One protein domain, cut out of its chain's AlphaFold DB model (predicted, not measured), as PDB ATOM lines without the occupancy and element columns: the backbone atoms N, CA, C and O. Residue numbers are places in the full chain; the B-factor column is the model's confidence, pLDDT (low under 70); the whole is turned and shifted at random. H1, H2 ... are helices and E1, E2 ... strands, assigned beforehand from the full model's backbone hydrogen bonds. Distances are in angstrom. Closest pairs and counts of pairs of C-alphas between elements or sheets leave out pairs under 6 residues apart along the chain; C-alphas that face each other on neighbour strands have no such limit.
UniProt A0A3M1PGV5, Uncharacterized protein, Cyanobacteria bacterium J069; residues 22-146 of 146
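Overview. This is residues 22 to 146 of the 146 residues of an uncharacterized protein of Cyanobacteria bacterium J069 (UniProt A0A3M1PGV5). A strongly twisted sheet of six strands makes the core and curls round two helices, H1 on one face and H2 on the other. A small pair of parallel strands, E2 and E8, lies on the side away from H1. The printed part has 125 residues, with two named helices and eight named strands in the order E1 E2 E3 E4 H1 E5 E6 E7 H2 E8. The large sheet is mixed, in the order E1 E7 E6 E5 E4 E3, and the class is mixed, helices and strands. The whole is compact and rounded, with a radius of gyration of the C-alphas of 12.8 A and spans of 31 by 29 by 23 A.

Along the chain. E1, residues 23 to 25, begins with C-alpha 23 at (-53.711, -44.499, 9.540). E2 is residues 34 to 37 and E3 residues 49 to 52. E4, residues 63 to 70, is 17.5 A long and bends by 80 degrees at residue 67. H1, residues 73 to 81, is 12.2 A long, from C-alpha 73 at (-41.346, -40.145, 2.676). E5, residues 91 to 97, measures 18.4 A, and E6, residues 102 to 108, measures 18.8 A. E7, residues 117 to 127, is 22.0 A long and bends by 89 degrees at residue 124. H2, residues 128 to 137, is 15.2 A long. E8, residues 143 to 145, ends with C-alpha 145 at (-61.713, -36.014, -5.022).

Arrangement. E5, E6 and E7 form a meander, each strand the antiparallel neighbour of the one before; E5 and E6 are a hairpin, as are E6 and E7. N 93 and O 106 are 2.9 A apart, and N 107 and O 118 are 2.9 A apart. E4 is parallel to E5, with N 66 and O 94 at 2.8 A, and to edge strand E3, with N 65 and O 50 at 2.9 A. Edge strand E1 is parallel to E7, with N 25 and O 122 at 2.8 A. E4, H1 and E5 form a strand-helix-strand unit, two parallel neighbour strands with a helix between, and its crossover is right-handed. Helices on both faces of the sheet make three layers. The closest C-alphas of H1 and E4 are those of Ala 76 and Phe 70, 5.8 A. Those of H2 and E4 are Leu 135 and Leu 67, 5.9 A. H1 and H2 are apart. E2 and E8 are parallel, with N 37 and O 144 at 2.8 A. Every O i to N i+4 pair is within hydrogen-bond range in H1, and 4 of 6 are in H2.

Size, cuts and confidence. The C-alphas of Arg 40 and Gln 129 are the two farthest apart, 35.1 A. The printed part has no cut, and the link from E2 to E3 is long, 11 residues. Mean pLDDT of the printed part is 97.6, and no printed residue is under 70.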
ATOM      1  N   PRO A  22     -50.078 -41.777  11.198       93.19
ATOM      2  CA  PRO A  22     -50.681 -42.271   9.972       93.19
ATOM      3  C   PRO A  22     -51.688 -43.374  10.271       93.19
ATOM      4  O   PRO A  22     -51.446 -44.258  11.101       93.19
ATOM      5  N   ASP A  23     -52.769 -43.397   9.501       94.88
ATOM      6  CA  ASP A  23     -53.711 -44.499   9.540       94.88
ATOM      7  C   ASP A  23     -53.033 -45.818   9.152       94.88
ATOM      8  O   ASP A  23     -52.119 -45.869   8.328       94.88
ATOM      9  N   ILE A  24     -53.503 -46.927   9.714       96.69
ATOM     10  CA  ILE A  24     -53.056 -48.270   9.330       96.69
ATOM     11  C   ILE A  24     -54.191 -48.929   8.558       96.69
ATOM     12  O   ILE A  24     -55.234 -49.200   9.150       96.69
ATOM     13  N   ILE A  25     -54.009 -49.191   7.265       97.19
ATOM     14  CA  ILE A  25     -54.972 -49.913   6.424       97.19
ATOM     15  C   ILE A  25     -54.453 -51.329   6.196       97.19
ATOM     16  O   ILE A  25     -53.335 -51.521   5.716       97.19
ATOM     17  N   THR A  26     -55.255 -52.324   6.572       97.19
ATOM     18  CA  THR A  26     -54.803 -53.719   6.645       97.19
ATOM     19  C   THR A  26     -55.129 -54.561   5.422       97.19
ATOM     20  O   THR A  26     -54.643 -55.683   5.344       97.19
ATOM     21  N   ASP A  27     -55.963 -54.071   4.511       96.62
ATOM     22  CA  ASP A  27     -56.558 -54.859   3.427       96.62
ATOM     23  C   ASP A  27     -56.840 -54.050   2.152       96.62
ATOM     24  O   ASP A  27     -57.620 -54.499   1.328       96.62
ATOM     25  N   TYR A  28     -56.164 -52.912   1.946       97.88
ATOM     26  CA  TYR A  28     -56.377 -52.062   0.767       97.88
ATOM     27  C   TYR A  28     -56.249 -52.845  -0.551       97.88
ATOM     28  O   TYR A  28     -55.163 -53.360  -0.857       97.88
ATOM     29  N   GLU A  29     -57.327 -52.910  -1.326       97.69
ATOM     30  CA  GLU A  29     -57.408 -53.611  -2.605       97.69
ATOM     31  C   GLU A  29     -57.208 -52.642  -3.779       97.69
ATOM     32  O   GLU A  29     -58.081 -51.852  -4.132       97.69
ATOM     33  N   ILE A  30     -56.040 -52.715  -4.417       98.00
ATOM     34  CA  ILE A  30     -55.665 -51.831  -5.531       98.00
ATOM     35  C   ILE A  30     -56.566 -52.079  -6.746       98.00
ATOM     36  O   ILE A  30     -56.789 -53.221  -7.143       98.00
ATOM     37  N   GLY A  31     -57.041 -51.002  -7.362       95.94
ATOM     38  CA  GLY A  31     -57.981 -51.003  -8.481       95.94
ATOM     39  C   GLY A  31     -59.443 -51.153  -8.056       95.94
ATOM     40  O   GLY A  31     -60.335 -50.890  -8.868       95.94
ATOM     41  N   THR A  32     -59.689 -51.518  -6.797       96.50
ATOM     42  CA  THR A  32     -61.024 -51.692  -6.222       96.50
ATOM     43  C   THR A  32     -61.319 -50.568  -5.233       96.50
ATOM     44  O   THR A  32     -62.259 -49.805  -5.458       96.50
ATOM     45  N   ASP A  33     -60.499 -50.421  -4.193       98.19
ATOM     46  CA  ASP A  33     -60.650 -49.418  -3.141       98.19
ATOM     47  C   ASP A  33     -60.203 -48.025  -3.574       98.19
ATOM     48  O   ASP A  33     -59.448 -47.838  -4.527       98.19
ATOM     49  N   GLN A  34     -60.648 -47.010  -2.832       98.00
ATOM     50  CA  GLN A  34     -60.299 -45.624  -3.117       98.00
ATOM     51  C   GLN A  34     -59.773 -44.883  -1.897       98.00
ATOM     52  O   GLN A  34     -60.369 -44.906  -0.818       98.00
ATOM     53  N   PHE A  35     -58.732 -44.088  -2.115       98.38
ATOM     54  CA  PHE A  35     -58.430 -42.942  -1.275       98.38
ATOM     55  C   PHE A  35     -59.382 -41.803  -1.657       98.38
ATOM     56  O   PHE A  35     -59.342 -41.260  -2.765       98.38
ATOM     57  N   ALA A  36     -60.294 -41.470  -0.749       97.44
ATOM     58  CA  ALA A  36     -61.256 -40.392  -0.915       97.44
ATOM     59  C   ALA A  36     -60.726 -39.122  -0.243       97.44
ATOM     60  O   ALA A  36     -60.737 -38.982   0.979       97.44
ATOM     61  N   LEU A  37     -60.237 -38.210  -1.076       97.25
ATOM     62  CA  LEU A  37     -59.503 -37.009  -0.709       97.25
ATOM     63  C   LEU A  37     -60.451 -35.814  -0.681       97.25
ATOM     64  O   LEU A  37     -61.024 -35.463  -1.714       97.25
ATOM     65  N   LYS A  38     -60.613 -35.159   0.471       96.31
ATOM     66  CA  LYS A  38     -61.427 -33.944   0.524       96.31
ATOM     67  C   LYS A  38     -60.666 -32.752  -0.022       96.31
ATOM     68  O   LYS A  38     -59.826 -32.168   0.658       96.31
ATOM     69  N   GLY A  39     -61.004 -32.364  -1.247       94.50
ATOM     70  CA  GLY A  39     -60.207 -31.417  -2.019       94.50
ATOM     71  C   GLY A  39     -60.042 -30.067  -1.330       94.50
ATOM     72  O   GLY A  39     -58.938 -29.540  -1.244       94.50
ATOM     73  N   ARG A  40     -61.122 -29.550  -0.729       94.62
ATOM     74  CA  ARG A  40     -61.092 -28.286   0.026       94.62
ATOM     75  C   ARG A  40     -60.088 -28.306   1.179       94.62
ATOM     76  O   ARG A  40     -59.443 -27.292   1.422       94.62
ATOM     77  N   ASP A  41     -59.988 -29.426   1.885       94.38
ATOM     78  CA  ASP A  41     -59.154 -29.537   3.081       94.38
ATOM     79  C   ASP A  41     -57.678 -29.748   2.700       94.38
ATOM     80  O   ASP A  41     -56.778 -29.307   3.414       94.38
ATOM     81  N   LEU A  42     -57.441 -30.355   1.533       93.94
ATOM     82  CA  LEU A  42     -56.118 -30.639   0.973       93.94
ATOM     83  C   LEU A  42     -55.648 -29.605  -0.062       93.94
ATOM     84  O   LEU A  42     -54.643 -29.826  -0.719       93.94
ATOM     85  N   GLY A  43     -56.383 -28.512  -0.284       94.44
ATOM     86  CA  GLY A  43     -56.039 -27.516  -1.312       94.44
ATOM     87  C   GLY A  43     -56.123 -28.019  -2.765       94.44
ATOM     88  O   GLY A  43     -55.718 -27.315  -3.684       94.44
ATOM     89  N   MET A  44     -56.687 -29.205  -3.001       95.69
ATOM     90  CA  MET A  44     -56.800 -29.829  -4.320       95.69
ATOM     91  C   MET A  44     -58.172 -29.530  -4.940       95.69
ATOM     92  O   MET A  44     -59.212 -29.842  -4.365       95.69
ATOM     93  N   THR A  45     -58.203 -28.946  -6.140       95.06
ATOM     94  CA  THR A  45     -59.458 -28.647  -6.871       95.06
ATOM     95  C   THR A  45     -59.729 -29.600  -8.029       95.06
ATOM     96  O   THR A  45     -60.862 -29.716  -8.492       95.06
ATOM     97  N   THR A  46     -58.694 -30.290  -8.494       95.31
ATOM     98  CA  THR A  46     -58.755 -31.295  -9.554       95.31
ATOM     99  C   THR A  46     -57.916 -32.499  -9.151       95.31
ATOM    100  O   THR A  46     -57.151 -32.430  -8.186       95.31
ATOM    101  N   LEU A  47     -58.077 -33.602  -9.877       96.94
ATOM    102  CA  LEU A  47     -57.262 -34.795  -9.708       96.94
ATOM    103  C   LEU A  47     -56.609 -35.134 -11.045       96.94
ATOM    104  O   LEU A  47     -57.291 -35.487 -12.005       96.94
ATOM    105  N   ALA A  48     -55.288 -35.006 -11.089       98.06
ATOM    106  CA  ALA A  48     -54.444 -35.339 -12.223       98.06
ATOM    107  C   ALA A  48     -53.492 -36.458 -11.792       98.06
ATOM    108  O   ALA A  48     -52.534 -36.232 -11.049       98.06
ATOM    109  N   PHE A  49     -53.816 -37.679 -12.218       98.62
ATOM    110  CA  PHE A  49     -53.066 -38.876 -11.863       98.62
ATOM    111  C   PHE A  49     -51.825 -39.038 -12.741       98.62
ATOM    112  O   PHE A  49     -51.933 -38.982 -13.966       98.62
ATOM    113  N   GLN A  50     -50.682 -39.322 -12.119       98.75
ATOM    114  CA  GLN A  50     -49.457 -39.740 -12.799       98.75
ATOM    115  C   GLN A  50     -48.844 -40.944 -12.093       98.75
ATOM    116  O   GLN A  50     -48.964 -41.114 -10.880       98.75
ATOM    117  N   LYS A  51     -48.143 -41.778 -12.859       98.31
ATOM    118  CA  LYS A  51     -47.426 -42.941 -12.339       98.31
ATOM    119  C   LYS A  51     -46.134 -43.143 -13.107       98.31
ATOM    120  O   LYS A  51     -46.138 -43.072 -14.333       98.31
ATOM    121  N   GLY A  52     -45.061 -43.447 -12.394       98.62
ATOM    122  CA  GLY A  52     -43.755 -43.720 -12.984       98.62
ATOM    123  C   GLY A  52     -42.654 -43.669 -11.938       98.62
ATOM    124  O   GLY A  52     -42.915 -43.397 -10.766       98.62
ATOM    125  N   ASN A  53     -41.418 -43.910 -12.360       98.62
ATOM    126  CA  ASN A  53     -40.270 -43.526 -11.549       98.62
ATOM    127  C   ASN A  53     -40.274 -42.000 -11.387       98.62
ATOM    128  O   ASN A  53     -40.663 -41.283 -12.313       98.62
ATOM    129  N   ALA A  54     -39.862 -41.485 -10.230       98.38
ATOM    130  CA  ALA A  54     -40.027 -40.073  -9.885       98.38
ATOM    131  C   ALA A  54     -39.404 -39.141 -10.938       98.38
ATOM    132  O   ALA A  54     -40.012 -38.138 -11.295       98.38
ATOM    133  N   ALA A  55     -38.245 -39.512 -11.494       98.12
ATOM    134  CA  ALA A  55     -37.547 -38.756 -12.538       98.12
ATOM    135  C   ALA A  55     -38.121 -38.943 -13.960       98.12
ATOM    136  O   ALA A  55     -37.797 -38.169 -14.857       98.12
ATOM    137  N   GLU A  56     -38.946 -39.968 -14.185       98.12
ATOM    138  CA  GLU A  56     -39.473 -40.347 -15.505       98.12
ATOM    139  C   GLU A  56     -40.913 -39.873 -15.734       98.12
ATOM    140  O   GLU A  56     -41.442 -40.014 -16.836       98.12
ATOM    141  N   ILE A  57     -41.569 -39.299 -14.721       98.25
ATOM    142  CA  ILE A  57     -42.889 -38.690 -14.897       98.25
ATOM    143  C   ILE A  57     -42.744 -37.453 -15.802       98.25
ATOM    144  O   ILE A  57     -42.044 -36.497 -15.467       98.25
ATOM    145  N   ILE A  58     -43.401 -37.482 -16.963       97.38
ATOM    146  CA  ILE A  58     -43.257 -36.468 -18.029       97.38
ATOM    147  C   ILE A  58     -44.356 -35.400 -18.046       97.38
ATOM    148  O   ILE A  58     -44.322 -34.495 -18.875       97.38
ATOM    149  N   ALA A  59     -45.359 -35.525 -17.183       97.31
ATOM    150  CA  ALA A  59     -46.504 -34.628 -17.129       97.31
ATOM    151  C   ALA A  59     -46.792 -34.228 -15.683       97.31
ATOM    152  O   ALA A  59     -46.529 -34.999 -14.761       97.31
ATOM    153  N   ASP A  60     -47.359 -33.037 -15.504       98.12
ATOM    154  CA  ASP A  60     -47.755 -32.556 -14.185       98.12
ATOM    155  C   ASP A  60     -48.891 -33.414 -13.597       98.12
ATOM    156  O   ASP A  60     -49.661 -34.070 -14.314       98.12
ATOM    157  N   GLY A  61     -48.995 -33.413 -12.274       97.50
ATOM    158  CA  GLY A  61     -49.963 -34.215 -11.545       97.50
ATOM    159  C   GLY A  61     -49.958 -33.926 -10.055       97.50
ATOM    160  O   GLY A  61     -48.988 -33.423  -9.496       97.50
ATOM    161  N   ASN A  62     -51.058 -34.284  -9.406       97.88
ATOM    162  CA  ASN A  62     -51.254 -34.085  -7.972       97.88
ATOM    163  C   ASN A  62     -51.778 -35.329  -7.245       97.88
ATOM    164  O   ASN A  62     -52.018 -35.289  -6.041       97.88
ATOM    165  N   ALA A  63     -51.926 -36.437  -7.969       98.56
ATOM    166  CA  ALA A  63     -52.049 -37.776  -7.419       98.56
ATOM    167  C   ALA A  63     -50.977 -38.646  -8.080       98.56
ATOM    168  O   ALA A  63     -51.117 -39.050  -9.234       98.56
ATOM    169  N   LEU A  64     -49.873 -38.873  -7.377       98.81
ATOM    170  CA  LEU A  64     -48.697 -39.540  -7.929       98.81
ATOM    171  C   LEU A  64     -48.571 -40.968  -7.388       98.81
ATOM    172  O   LEU A  64     -48.825 -41.226  -6.216       98.81
ATOM    173  N   VAL A  65     -48.115 -41.898  -8.218       98.88
ATOM    174  CA  VAL A  65     -47.637 -43.212  -7.770       98.88
ATOM    175  C   VAL A  65     -46.205 -43.383  -8.245       98.88
ATOM    176  O   VAL A  65     -45.940 -43.404  -9.448       98.88
ATOM    177  N   LEU A  66     -45.285 -43.503  -7.295       98.88
ATOM    178  CA  LEU A  66     -43.876 -43.718  -7.580       98.88
ATOM    179  C   LEU A  66     -43.617 -45.213  -7.723       98.88
ATOM    180  O   LEU A  66     -43.986 -45.982  -6.840       98.88
ATOM    181  N   LEU A  67     -43.004 -45.612  -8.836       98.69
ATOM    182  CA  LEU A  67     -42.582 -46.998  -9.070       98.69
ATOM    183  C   LEU A  67     -41.206 -47.301  -8.456       98.69
ATOM    184  O   LEU A  67     -40.892 -48.465  -8.208       98.69
ATOM    185  N   ASP A  68     -40.434 -46.261  -8.137       97.00
ATOM    186  CA  ASP A  68     -39.239 -46.364  -7.307       97.00
ATOM    187  C   ASP A  68     -39.620 -46.579  -5.832       97.00
ATOM    188  O   ASP A  68     -40.598 -46.021  -5.320       97.00
ATOM    189  N   ALA A  69     -38.799 -47.345  -5.116       97.44
ATOM    190  CA  ALA A  69     -38.890 -47.471  -3.667       97.44
ATOM    191  C   ALA A  69     -37.900 -46.517  -2.979       97.44
ATOM    192  O   ALA A  69     -36.811 -46.266  -3.490       97.44
ATOM    193  N   PHE A  70     -38.267 -46.013  -1.800       98.56
ATOM    194  CA  PHE A  70     -37.484 -45.018  -1.061       98.56
ATOM    195  C   PHE A  70     -37.374 -45.377   0.422       98.56
ATOM    196  O   PHE A  70     -38.287 -45.972   0.993       98.56
ATOM    197  N   ASP A  71     -36.295 -44.960   1.083       98.44
ATOM    198  CA  ASP A  71     -36.090 -45.222   2.515       98.44
ATOM    199  C   ASP A  71     -37.101 -44.475   3.397       98.44
ATOM    200  O   ASP A  71     -37.532 -44.985   4.439       98.44
ATOM    201  N   SER A  72     -37.534 -43.287   2.968       98.06
ATOM    202  CA  SER A  72     -38.459 -42.427   3.706       98.06
ATOM    203  C   SER A  72     -39.398 -41.631   2.796       98.06
ATOM    204  O   SER A  72     -39.180 -41.495   1.592       98.06
ATOM    205  N   ALA A  73     -40.440 -41.044   3.394       97.75
ATOM    206  CA  ALA A  73     -41.346 -40.145   2.676       97.75
ATOM    207  C   ALA A  73     -40.627 -38.862   2.239       97.75
ATOM    208  O   ALA A  73     -40.957 -38.305   1.199       97.75
ATOM    209  N   GLY A  74     -39.615 -38.431   3.000       98.12
ATOM    210  CA  GLY A  74     -38.785 -37.285   2.643       98.12
ATOM    211  C   GLY A  74     -37.914 -37.552   1.417       98.12
ATOM    212  O   GLY A  74     -37.751 -36.663   0.589       98.12
ATOM    213  N   ASP A  75     -37.395 -38.771   1.257       98.50
ATOM    214  CA  ASP A  75     -36.649 -39.160   0.051       98.50
ATOM    215  C   ASP A  75     -37.546 -39.160  -1.187       98.50
ATOM    216  O   ASP A  75     -37.191 -38.556  -2.198       98.50
ATOM    217  N   ALA A  76     -38.738 -39.752  -1.075       98.56
ATOM    218  CA  ALA A  76     -39.742 -39.739  -2.135       98.56
ATOM    219  C   ALA A  76     -40.173 -38.304  -2.502       98.56
ATOM    220  O   ALA A  76     -40.179 -37.943  -3.678       98.56
ATOM    221  N   ALA A  77     -40.465 -37.458  -1.507       98.56
ATOM    222  CA  ALA A  77     -40.841 -36.061  -1.726       98.56
ATOM    223  C   ALA A  77     -39.720 -35.258  -2.408       98.56
ATOM    224  O   ALA A  77     -39.987 -34.497  -3.334       98.56
ATOM    225  N   ARG A  78     -38.456 -35.465  -2.011       98.56
ATOM    226  CA  ARG A  78     -37.298 -34.848  -2.678       98.56
ATOM    227  C   ARG A  78     -37.144 -35.308  -4.124       98.56
ATOM    228  O   ARG A  78     -36.814 -34.491  -4.976       98.56
ATOM    229  N   ALA A  79     -37.376 -36.590  -4.402       98.56
ATOM    230  CA  ALA A  79     -37.311 -37.120  -5.759       98.56
ATOM    231  C   ALA A  79     -38.413 -36.533  -6.658       98.56
ATOM    232  O   ALA A  79     -38.137 -36.202  -7.808       98.56
ATOM    233  N   ILE A  80     -39.624 -36.338  -6.123       98.62
ATOM    234  CA  ILE A  80     -40.715 -35.638  -6.820       98.62
ATOM    235  C   ILE A  80     -40.330 -34.179  -7.097       98.62
ATOM    236  O   ILE A  80     -40.404 -33.747  -8.241       98.62
ATOM    237  N   ALA A  81     -39.866 -33.441  -6.085       98.50
ATOM    238  CA  ALA A  81     -39.498 -32.029  -6.222       98.50
ATOM    239  C   ALA A  81     -38.316 -31.797  -7.183       98.50
ATOM    240  O   ALA A  81     -38.181 -30.736  -7.787       98.50
ATOM    241  N   ALA A  82     -37.444 -32.795  -7.349       98.44
ATOM    242  CA  ALA A  82     -36.361 -32.753  -8.327       98.44
ATOM    243  C   ALA A  82     -36.845 -32.932  -9.782       98.44
ATOM    244  O   ALA A  82     -36.084 -32.655 -10.712       98.44
ATOM    245  N   ASN A  83     -38.082 -33.388 -10.000       98.44
ATOM    246  CA  ASN A  83     -38.660 -33.531 -11.330       98.44
ATOM    247  C   ASN A  83     -39.316 -32.219 -11.787       98.44
ATOM    248  O   ASN A  83     -40.427 -31.884 -11.386       98.44
ATOM    249  N   GLY A  84     -38.658 -31.519 -12.715       98.06
ATOM    250  CA  GLY A  84     -39.136 -30.242 -13.259       98.06
ATOM    251  C   GLY A  84     -40.438 -30.298 -14.074       98.06
ATOM    252  O   GLY A  84     -40.954 -29.241 -14.428       98.06
ATOM    253  N   ASN A  85     -40.975 -31.486 -14.378       98.25
ATOM    254  CA  ASN A  85     -42.298 -31.628 -14.998       98.25
ATOM    255  C   ASN A  85     -43.441 -31.527 -13.976       98.25
ATOM    256  O   ASN A  85     -44.584 -31.297 -14.370       98.25
ATOM    257  N   ILE A  86     -43.150 -31.704 -12.682       98.44
ATOM    258  CA  ILE A  86     -44.124 -31.549 -11.600       98.44
ATOM    259  C   ILE A  86     -44.110 -30.090 -11.160       98.44
ATOM    260  O   ILE A  86     -43.129 -29.601 -10.606       98.44
ATOM    261  N   THR A  87     -45.208 -29.384 -11.419       97.88
ATOM    262  CA  THR A  87     -45.351 -27.960 -11.073       97.88
ATOM    263  C   THR A  87     -46.445 -27.703 -10.047       97.88
ATOM    264  O   THR A  87     -46.553 -26.595  -9.517       97.88
ATOM    265  N   THR A  88     -47.238 -28.726  -9.726       97.00
ATOM    266  CA  THR A  88     -48.295 -28.618  -8.726       97.00
ATOM    267  C   THR A  88     -47.736 -28.473  -7.307       97.00
ATOM    268  O   THR A  88     -46.726 -29.075  -6.943       97.00
ATOM    269  N   LYS A  89     -48.433 -27.678  -6.489       96.56
ATOM    270  CA  LYS A  89     -48.173 -27.533  -5.057       96.56
ATOM    271  C   LYS A  89     -48.822 -28.667  -4.269       96.56
ATOM    272  O   LYS A  89     -48.168 -29.651  -3.954       96.56
ATOM    273  N   GLU A  90     -50.107 -28.566  -3.962       97.56
ATOM    274  CA  GLU A  90     -50.768 -29.535  -3.097       97.56
ATOM    275  C   GLU A  90     -51.115 -30.827  -3.839       97.56
ATOM    276  O   GLU A  90     -51.688 -30.815  -4.932       97.56
ATOM    277  N   GLY A  91     -50.822 -31.964  -3.212       98.12
ATOM    278  CA  GLY A  91     -51.180 -33.257  -3.771       98.12
ATOM    279  C   GLY A  91     -50.800 -34.428  -2.885       98.12
ATOM    280  O   GLY A  91     -50.259 -34.276  -1.788       98.12
ATOM    281  N   VAL A  92     -51.095 -35.624  -3.377       98.56
ATOM    282  CA  VAL A  92     -50.754 -36.877  -2.711       98.56
ATOM    283  C   VAL A  92     -49.809 -37.705  -3.558       98.56
ATOM    284  O   VAL A  92     -49.813 -37.622  -4.787       98.56
ATOM    285  N   PHE A  93     -49.030 -38.549  -2.894       98.81
ATOM    286  CA  PHE A  93     -48.252 -39.573  -3.565       98.81
ATOM    287  C   PHE A  93     -48.283 -40.903  -2.816       98.81
ATOM    288  O   PHE A  93     -48.365 -40.945  -1.586       98.81
ATOM    289  N   VAL A  94     -48.194 -41.990  -3.578       98.88
ATOM    290  CA  VAL A  94     -47.980 -43.345  -3.074       98.88
ATOM    291  C   VAL A  94     -46.580 -43.805  -3.450       98.88
ATOM    292  O   VAL A  94     -46.151 -43.626  -4.586       98.88
ATOM    293  N   TYR A  95     -45.867 -44.405  -2.502       98.81
ATOM    294  CA  TYR A  95     -44.547 -45.000  -2.729       98.81
ATOM    295  C   TYR A  95     -44.348 -46.214  -1.818       98.81
ATOM    296  O   TYR A  95     -45.066 -46.369  -0.824       98.81
ATOM    297  N   HIS A  96     -43.358 -47.058  -2.124       98.88
ATOM    298  CA  HIS A  96     -42.936 -48.123  -1.214       98.88
ATOM    299  C   HIS A  96     -41.819 -47.653  -0.280       98.88
ATOM    300  O   HIS A  96     -40.764 -47.209  -0.738       98.88
ATOM    301  N   ASN A  97     -42.038 -47.777   1.030       98.69
ATOM    302  CA  ASN A  97     -41.056 -47.438   2.051       98.69
ATOM    303  C   ASN A  97     -40.149 -48.639   2.355       98.69
ATOM    304  O   ASN A  97     -40.615 -49.627   2.919       98.69
ATOM    305  N   LEU A  98     -38.857 -48.537   2.039       98.19
ATOM    306  CA  LEU A  98     -37.877 -49.611   2.237       98.19
ATOM    307  C   LEU A  98     -37.575 -49.876   3.715       98.19
ATOM    308  O   LEU A  98     -37.413 -51.029   4.108       98.19
ATOM    309  N   THR A  99     -37.566 -48.836   4.554       97.81
ATOM    310  CA  THR A  99     -37.264 -48.966   5.990       97.81
ATOM    311  C   THR A  99     -38.311 -49.802   6.732       97.81
ATOM    312  O   THR A  99     -37.981 -50.596   7.608       97.81
ATOM    313  N   GLN A 100     -39.589 -49.624   6.400       97.62
ATOM    314  CA  GLN A 100     -40.711 -50.311   7.047       97.62
ATOM    315  C   GLN A 100     -41.295 -51.435   6.182       97.62
ATOM    316  O   GLN A 100     -42.168 -52.160   6.652       97.62
ATOM    317  N   GLY A 101     -40.822 -51.590   4.943       98.38
ATOM    318  CA  GLY A 101     -41.213 -52.656   4.022       98.38
ATOM    319  C   GLY A 101     -42.682 -52.614   3.600       98.38
ATOM    320  O   GLY A 101     -43.259 -53.674   3.369       98.38
ATOM    321  N   ILE A 102     -43.302 -51.431   3.541       98.62
ATOM    322  CA  ILE A 102     -44.724 -51.252   3.201       98.62
ATOM    323  C   ILE A 102     -44.938 -50.057   2.276       98.62
ATOM    324  O   ILE A 102     -44.208 -49.066   2.347       98.62
ATOM    325  N   SER A 103     -45.986 -50.111   1.457       98.75
ATOM    326  CA  SER A 103     -46.437 -48.952   0.683       98.75
ATOM    327  C   SER A 103     -47.220 -47.957   1.544       98.75
ATOM    328  O   SER A 103     -47.869 -48.321   2.530       98.75
ATOM    329  N   ARG A 104     -47.138 -46.674   1.188       98.62
ATOM    330  CA  ARG A 104     -47.728 -45.565   1.947       98.62
ATOM    331  C   ARG A 104     -48.419 -44.557   1.064       98.62
ATOM    332  O   ARG A 104     -47.889 -44.248   0.006       98.62
ATOM    333  N   LEU A 105     -49.497 -43.968   1.572       98.62
ATOM    334  CA  LEU A 105     -50.083 -42.737   1.050       98.62
ATOM    335  C   LEU A 105     -49.547 -41.541   1.843       98.62
ATOM    336  O   LEU A 105     -49.570 -41.545   3.076       98.62
ATOM    337  N   VAL A 106     -49.097 -40.506   1.143       98.44
ATOM    338  CA  VAL A 106     -48.539 -39.282   1.724       98.44
ATOM    339  C   VAL A 106     -49.229 -38.074   1.110       98.44
ATOM    340  O   VAL A 106     -49.486 -38.057  -0.089       98.44
ATOM    341  N   TYR A 107     -49.504 -37.061   1.924       98.06
ATOM    342  CA  TYR A 107     -49.908 -35.737   1.463       98.06
ATOM    343  C   TYR A 107     -48.722 -34.774   1.518       98.06
ATOM    344  O   TYR A 107     -47.987 -34.766   2.505       98.06
ATOM    345  N   SER A 108     -48.571 -33.944   0.489       97.88
ATOM    346  CA  SER A 108     -47.621 -32.834   0.435       97.88
ATOM    347  C   SER A 108     -48.357 -31.520   0.198       97.88
ATOM    348  O   SER A 108     -49.265 -31.448  -0.631       97.88
ATOM    349  N   LYS A 109     -47.936 -30.462   0.900       97.12
ATOM    350  CA  LYS A 109     -48.372 -29.084   0.626       97.12
ATOM    351  C   LYS A 109     -47.668 -28.462  -0.580       97.12
ATOM    352  O   LYS A 109     -48.133 -27.444  -1.079       97.12
ATOM    353  N   ASP A 110     -46.539 -29.025  -1.007       97.69
ATOM    354  CA  ASP A 110     -45.789 -28.534  -2.160       97.69
ATOM    355  C   ASP A 110     -44.964 -29.670  -2.790       97.69
ATOM    356  O   ASP A 110     -43.854 -29.968  -2.347       97.69
ATOM    357  N   LEU A 111     -45.533 -30.362  -3.780       98.19
ATOM    358  CA  LEU A 111     -44.884 -31.435  -4.534       98.19
ATOM    359  C   LEU A 111     -43.714 -30.886  -5.354       98.19
ATOM    360  O   LEU A 111     -42.626 -31.452  -5.295       98.19
ATOM    361  N   ALA A 112     -43.915 -29.774  -6.065       97.81
ATOM    362  CA  ALA A 112     -42.882 -29.143  -6.885       97.81
ATOM    363  C   ALA A 112     -41.727 -28.563  -6.049       97.81
ATOM    364  O   ALA A 112     -40.567 -28.641  -6.444       97.81
ATOM    365  N   GLY A 113     -42.033 -27.974  -4.889       96.12
ATOM    366  CA  GLY A 113     -41.049 -27.322  -4.018       96.12
ATOM    367  C   GLY A 113     -40.465 -28.200  -2.910       96.12
ATOM    368  O   GLY A 113     -39.544 -27.760  -2.219       96.12
ATOM    369  N   GLY A 114     -40.981 -29.417  -2.707       92.38
ATOM    370  CA  GLY A 114     -40.568 -30.291  -1.604       92.38
ATOM    371  C   GLY A 114     -40.952 -29.739  -0.225       92.38
ATOM    372  O   GLY A 114     -40.158 -29.817   0.713       92.38
ATOM    373  N   GLY A 115     -42.137 -29.133  -0.117       92.12
ATOM    374  CA  GLY A 115     -42.636 -28.525   1.118       92.12
ATOM    375  C   GLY A 115     -43.068 -29.539   2.179       92.12
ATOM    376  O   GLY A 115     -42.805 -30.739   2.078       92.12
ATOM    377  N   ASP A 116     -43.748 -29.044   3.216       96.12
ATOM    378  CA  ASP A 116     -44.230 -29.880   4.319       96.12
ATOM    379  C   ASP A 116     -45.081 -31.048   3.805       96.12
ATOM    380  O   ASP A 116     -46.014 -30.866   3.015       96.12
ATOM    381  N   PHE A 117     -44.809 -32.240   4.328       97.19
ATOM    382  CA  PHE A 117     -45.548 -33.456   4.016       97.19
ATOM    383  C   PHE A 117     -45.905 -34.225   5.287       97.19
ATOM    384  O   PHE A 117     -45.277 -34.071   6.334       97.19
ATOM    385  N   THR A 118     -46.917 -35.080   5.186       97.19
ATOM    386  CA  THR A 118     -47.338 -35.979   6.264       97.19
ATOM    387  C   THR A 118     -47.830 -37.299   5.687       97.19
ATOM    388  O   THR A 118     -48.458 -37.336   4.624       97.19
ATOM    389  N   VAL A 119     -47.513 -38.404   6.361       97.50
ATOM    390  CA  VAL A 119     -47.983 -39.731   5.950       97.50
ATOM    391  C   VAL A 119     -49.445 -39.847   6.354       97.50
ATOM    392  O   VAL A 119     -49.768 -39.737   7.530       97.50
ATOM    393  N   LEU A 120     -50.321 -40.082   5.381       96.94
ATOM    394  CA  LEU A 120     -51.746 -40.271   5.632       96.94
ATOM    395  C   LEU A 120     -52.049 -41.713   6.027       96.94
ATOM    396  O   LEU A 120     -52.826 -41.942   6.948       96.94
ATOM    397  N   ALA A 121     -51.442 -42.687   5.340       97.69
ATOM    398  CA  ALA A 121     -51.699 -44.092   5.619       97.69
ATOM    399  C   ALA A 121     -50.528 -45.031   5.324       97.69
ATOM    400  O   ALA A 121     -49.762 -44.853   4.377       97.69
ATOM    401  N   ASN A 122     -50.466 -46.085   6.133       98.19
ATOM    402  CA  ASN A 122     -49.636 -47.272   6.010       98.19
ATOM    403  C   ASN A 122     -50.484 -48.426   5.464       98.19
ATOM    404  O   ASN A 122     -51.430 -48.853   6.125       98.19
ATOM    405  N   LEU A 123     -50.133 -48.957   4.292       98.38
ATOM    406  CA  LEU A 123     -50.839 -50.075   3.662       98.38
ATOM    407  C   LEU A 123     -50.138 -51.383   4.040       98.38
ATOM    408  O   LEU A 123     -49.232 -51.843   3.344       98.38
ATOM    409  N   THR A 124     -50.498 -51.977   5.177       97.69
ATOM    410  CA  THR A 124     -49.727 -53.103   5.737       97.69
ATOM    411  C   THR A 124     -49.886 -54.402   4.953       97.69
ATOM    412  O   THR A 124     -49.051 -55.290   5.091       97.69
ATOM    413  N   ASN A 125     -50.919 -54.524   4.112       96.88
ATOM    414  CA  ASN A 125     -51.042 -55.626   3.154       96.88
ATOM    415  C   ASN A 125     -50.212 -55.428   1.877       96.88
ATOM    416  O   ASN A 125     -49.976 -56.392   1.154       96.88
ATOM    417  N   GLN A 126     -49.733 -54.213   1.606       98.12
ATOM    418  CA  GLN A 126     -48.865 -53.904   0.470       98.12
ATOM    419  C   GLN A 126     -47.397 -53.946   0.916       98.12
ATOM    420  O   GLN A 126     -46.680 -52.943   0.879       98.12
ATOM    421  N   ALA A 127     -46.965 -55.118   1.386       98.12
ATOM    422  CA  ALA A 127     -45.675 -55.318   2.040       98.12
ATOM    423  C   ALA A 127     -44.629 -56.019   1.156       98.12
ATOM    424  O   ALA A 127     -44.953 -56.828   0.280       98.12
ATOM    425  N   GLY A 128     -43.356 -55.725   1.425       98.12
ATOM    426  CA  GLY A 128     -42.191 -56.328   0.781       98.12
ATOM    427  C   GLY A 128     -42.206 -56.229  -0.748       98.12
ATOM    428  O   GLY A 128     -42.785 -55.315  -1.333       98.12
ATOM    429  N   GLN A 129     -41.590 -57.215  -1.406       97.56
ATOM    430  CA  GLN A 129     -41.471 -57.242  -2.868       97.56
ATOM    431  C   GLN A 129     -42.830 -57.266  -3.586       97.56
ATOM    432  O   GLN A 129     -42.964 -56.700  -4.674       97.56
ATOM    433  N   THR A 130     -43.844 -57.890  -2.984       96.44
ATOM    434  CA  THR A 130     -45.215 -57.870  -3.507       96.44
ATOM    435  C   THR A 130     -45.765 -56.447  -3.508       96.44
ATOM    436  O   THR A 130     -46.242 -55.989  -4.539       96.44
ATOM    437  N   GLY A 131     -45.619 -55.716  -2.398       97.50
ATOM    438  CA  GLY A 131     -46.016 -54.309  -2.299       97.50
ATOM    439  C   GLY A 131     -45.325 -53.412  -3.326       97.50
ATOM    440  O   GLY A 131     -45.984 -52.571  -3.931       97.50
ATOM    441  N   ILE A 132     -44.027 -53.633  -3.575       98.31
ATOM    442  CA  ILE A 132     -43.273 -52.927  -4.626       98.31
ATOM    443  C   ILE A 132     -43.862 -53.231  -6.010       98.31
ATOM    444  O   ILE A 132     -44.160 -52.323  -6.777       98.31
ATOM    445  N   THR A 133     -44.075 -54.510  -6.322       97.94
ATOM    446  CA  THR A 133     -44.606 -54.945  -7.627       97.94
ATOM    447  C   THR A 133     -46.013 -54.394  -7.873       97.94
ATOM    448  O   THR A 133     -46.345 -53.970  -8.980       97.94
ATOM    449  N   ASN A 134     -46.827 -54.339  -6.819       98.31
ATOM    450  CA  ASN A 134     -48.204 -53.869  -6.866       98.31
ATOM    451  C   ASN A 134     -48.337 -52.361  -7.131       98.31
ATOM    452  O   ASN A 134     -49.400 -51.931  -7.574       98.31
ATOM    453  N   LEU A 135     -47.285 -51.549  -6.947       98.50
ATOM    454  CA  LEU A 135     -47.310 -50.123  -7.311       98.50
ATOM    455  C   LEU A 135     -47.713 -49.917  -8.782       98.50
ATOM    456  O   LEU A 135     -48.460 -48.995  -9.109       98.50
ATOM    457  N   ALA A 136     -47.295 -50.828  -9.666       98.12
ATOM    458  CA  ALA A 136     -47.654 -50.794 -11.080       98.12
ATOM    459  C   ALA A 136     -49.156 -51.012 -11.341       98.12
ATOM    460  O   ALA A 136     -49.633 -50.620 -12.408       98.12
ATOM    461  N   ALA A 137     -49.902 -51.590 -10.397       98.25
ATOM    462  CA  ALA A 137     -51.336 -51.840 -10.530       98.25
ATOM    463  C   ALA A 137     -52.202 -50.619 -10.177       98.25
ATOM    464  O   ALA A 137     -53.321 -50.527 -10.673       98.25
ATOM    465  N   PHE A 138     -51.684 -49.656  -9.402       98.56
ATOM    466  CA  PHE A 138     -52.425 -48.430  -9.098       98.56
ATOM    467  C   PHE A 138     -52.746 -47.643 -10.369       98.56
ATOM    468  O   PHE A 138     -51.969 -47.582 -11.333       98.56
ATOM    469  N   SER A 139     -53.889 -46.982 -10.342       98.50
ATOM    470  CA  SER A 139     -54.432 -46.198 -11.435       98.50
ATOM    471  C   SER A 139     -55.182 -44.977 -10.903       98.50
ATOM    472  O   SER A 139     -55.301 -44.761  -9.700       98.50
ATOM    473  N   ALA A 140     -55.740 -44.178 -11.810       98.06
ATOM    474  CA  ALA A 140     -56.584 -43.056 -11.422       98.06
ATOM    475  C   ALA A 140     -57.846 -43.488 -10.645       98.06
ATOM    476  O   ALA A 140     -58.390 -42.671  -9.911       98.06
ATOM    477  N   SER A 141     -58.321 -44.737 -10.779       97.69
ATOM    478  CA  SER A 141     -59.526 -45.191 -10.066       97.69
ATOM    479  C   SER A 141     -59.311 -45.387  -8.570       97.69
ATOM    480  O   SER A 141     -60.291 -45.352  -7.830       97.69
ATOM    481  N   ASP A 142     -58.063 -45.537  -8.128       98.56
ATOM    482  CA  ASP A 142     -57.672 -45.663  -6.720       98.56
ATOM    483  C   ASP A 142     -57.790 -44.339  -5.951       98.56
ATOM    484  O   ASP A 142     -57.706 -44.306  -4.723       98.56
ATOM    485  N   PHE A 143     -58.001 -43.227  -6.657       98.56
ATOM    486  CA  PHE A 143     -58.090 -41.904  -6.064       98.56
ATOM    487  C   PHE A 143     -59.397 -41.227  -6.453       98.56
ATOM    488  O   PHE A 143     -59.883 -41.317  -7.580       98.56
ATOM    489  N   SER A 144     -59.978 -40.500  -5.509       97.81
ATOM    490  CA  SER A 144     -61.173 -39.704  -5.761       97.81
ATOM    491  C   SER A 144     -61.102 -38.391  -5.005       97.81
ATOM    492  O   SER A 144     -60.674 -38.360  -3.853       97.81
ATOM    493  N   LEU A 145     -61.548 -37.318  -5.650       96.50
ATOM    494  CA  LEU A 145     -61.713 -36.014  -5.022       96.50
ATOM    495  C   LEU A 145     -63.177 -35.842  -4.598       96.50
ATOM    496  O   LEU A 145     -64.077 -36.121  -5.395       96.50
ATOM    497  N   ILE A 146     -63.409 -35.406  -3.359       94.12
ATOM    498  CA  ILE A 146     -64.744 -35.152  -2.783       94.12
ATOM    499  C   ILE A 146     -64.858 -33.798  -2.087       94.12
ATOM    500  O   ILE A 146     -63.813 -33.193  -1.749       94.12
TER     501      ILE A 146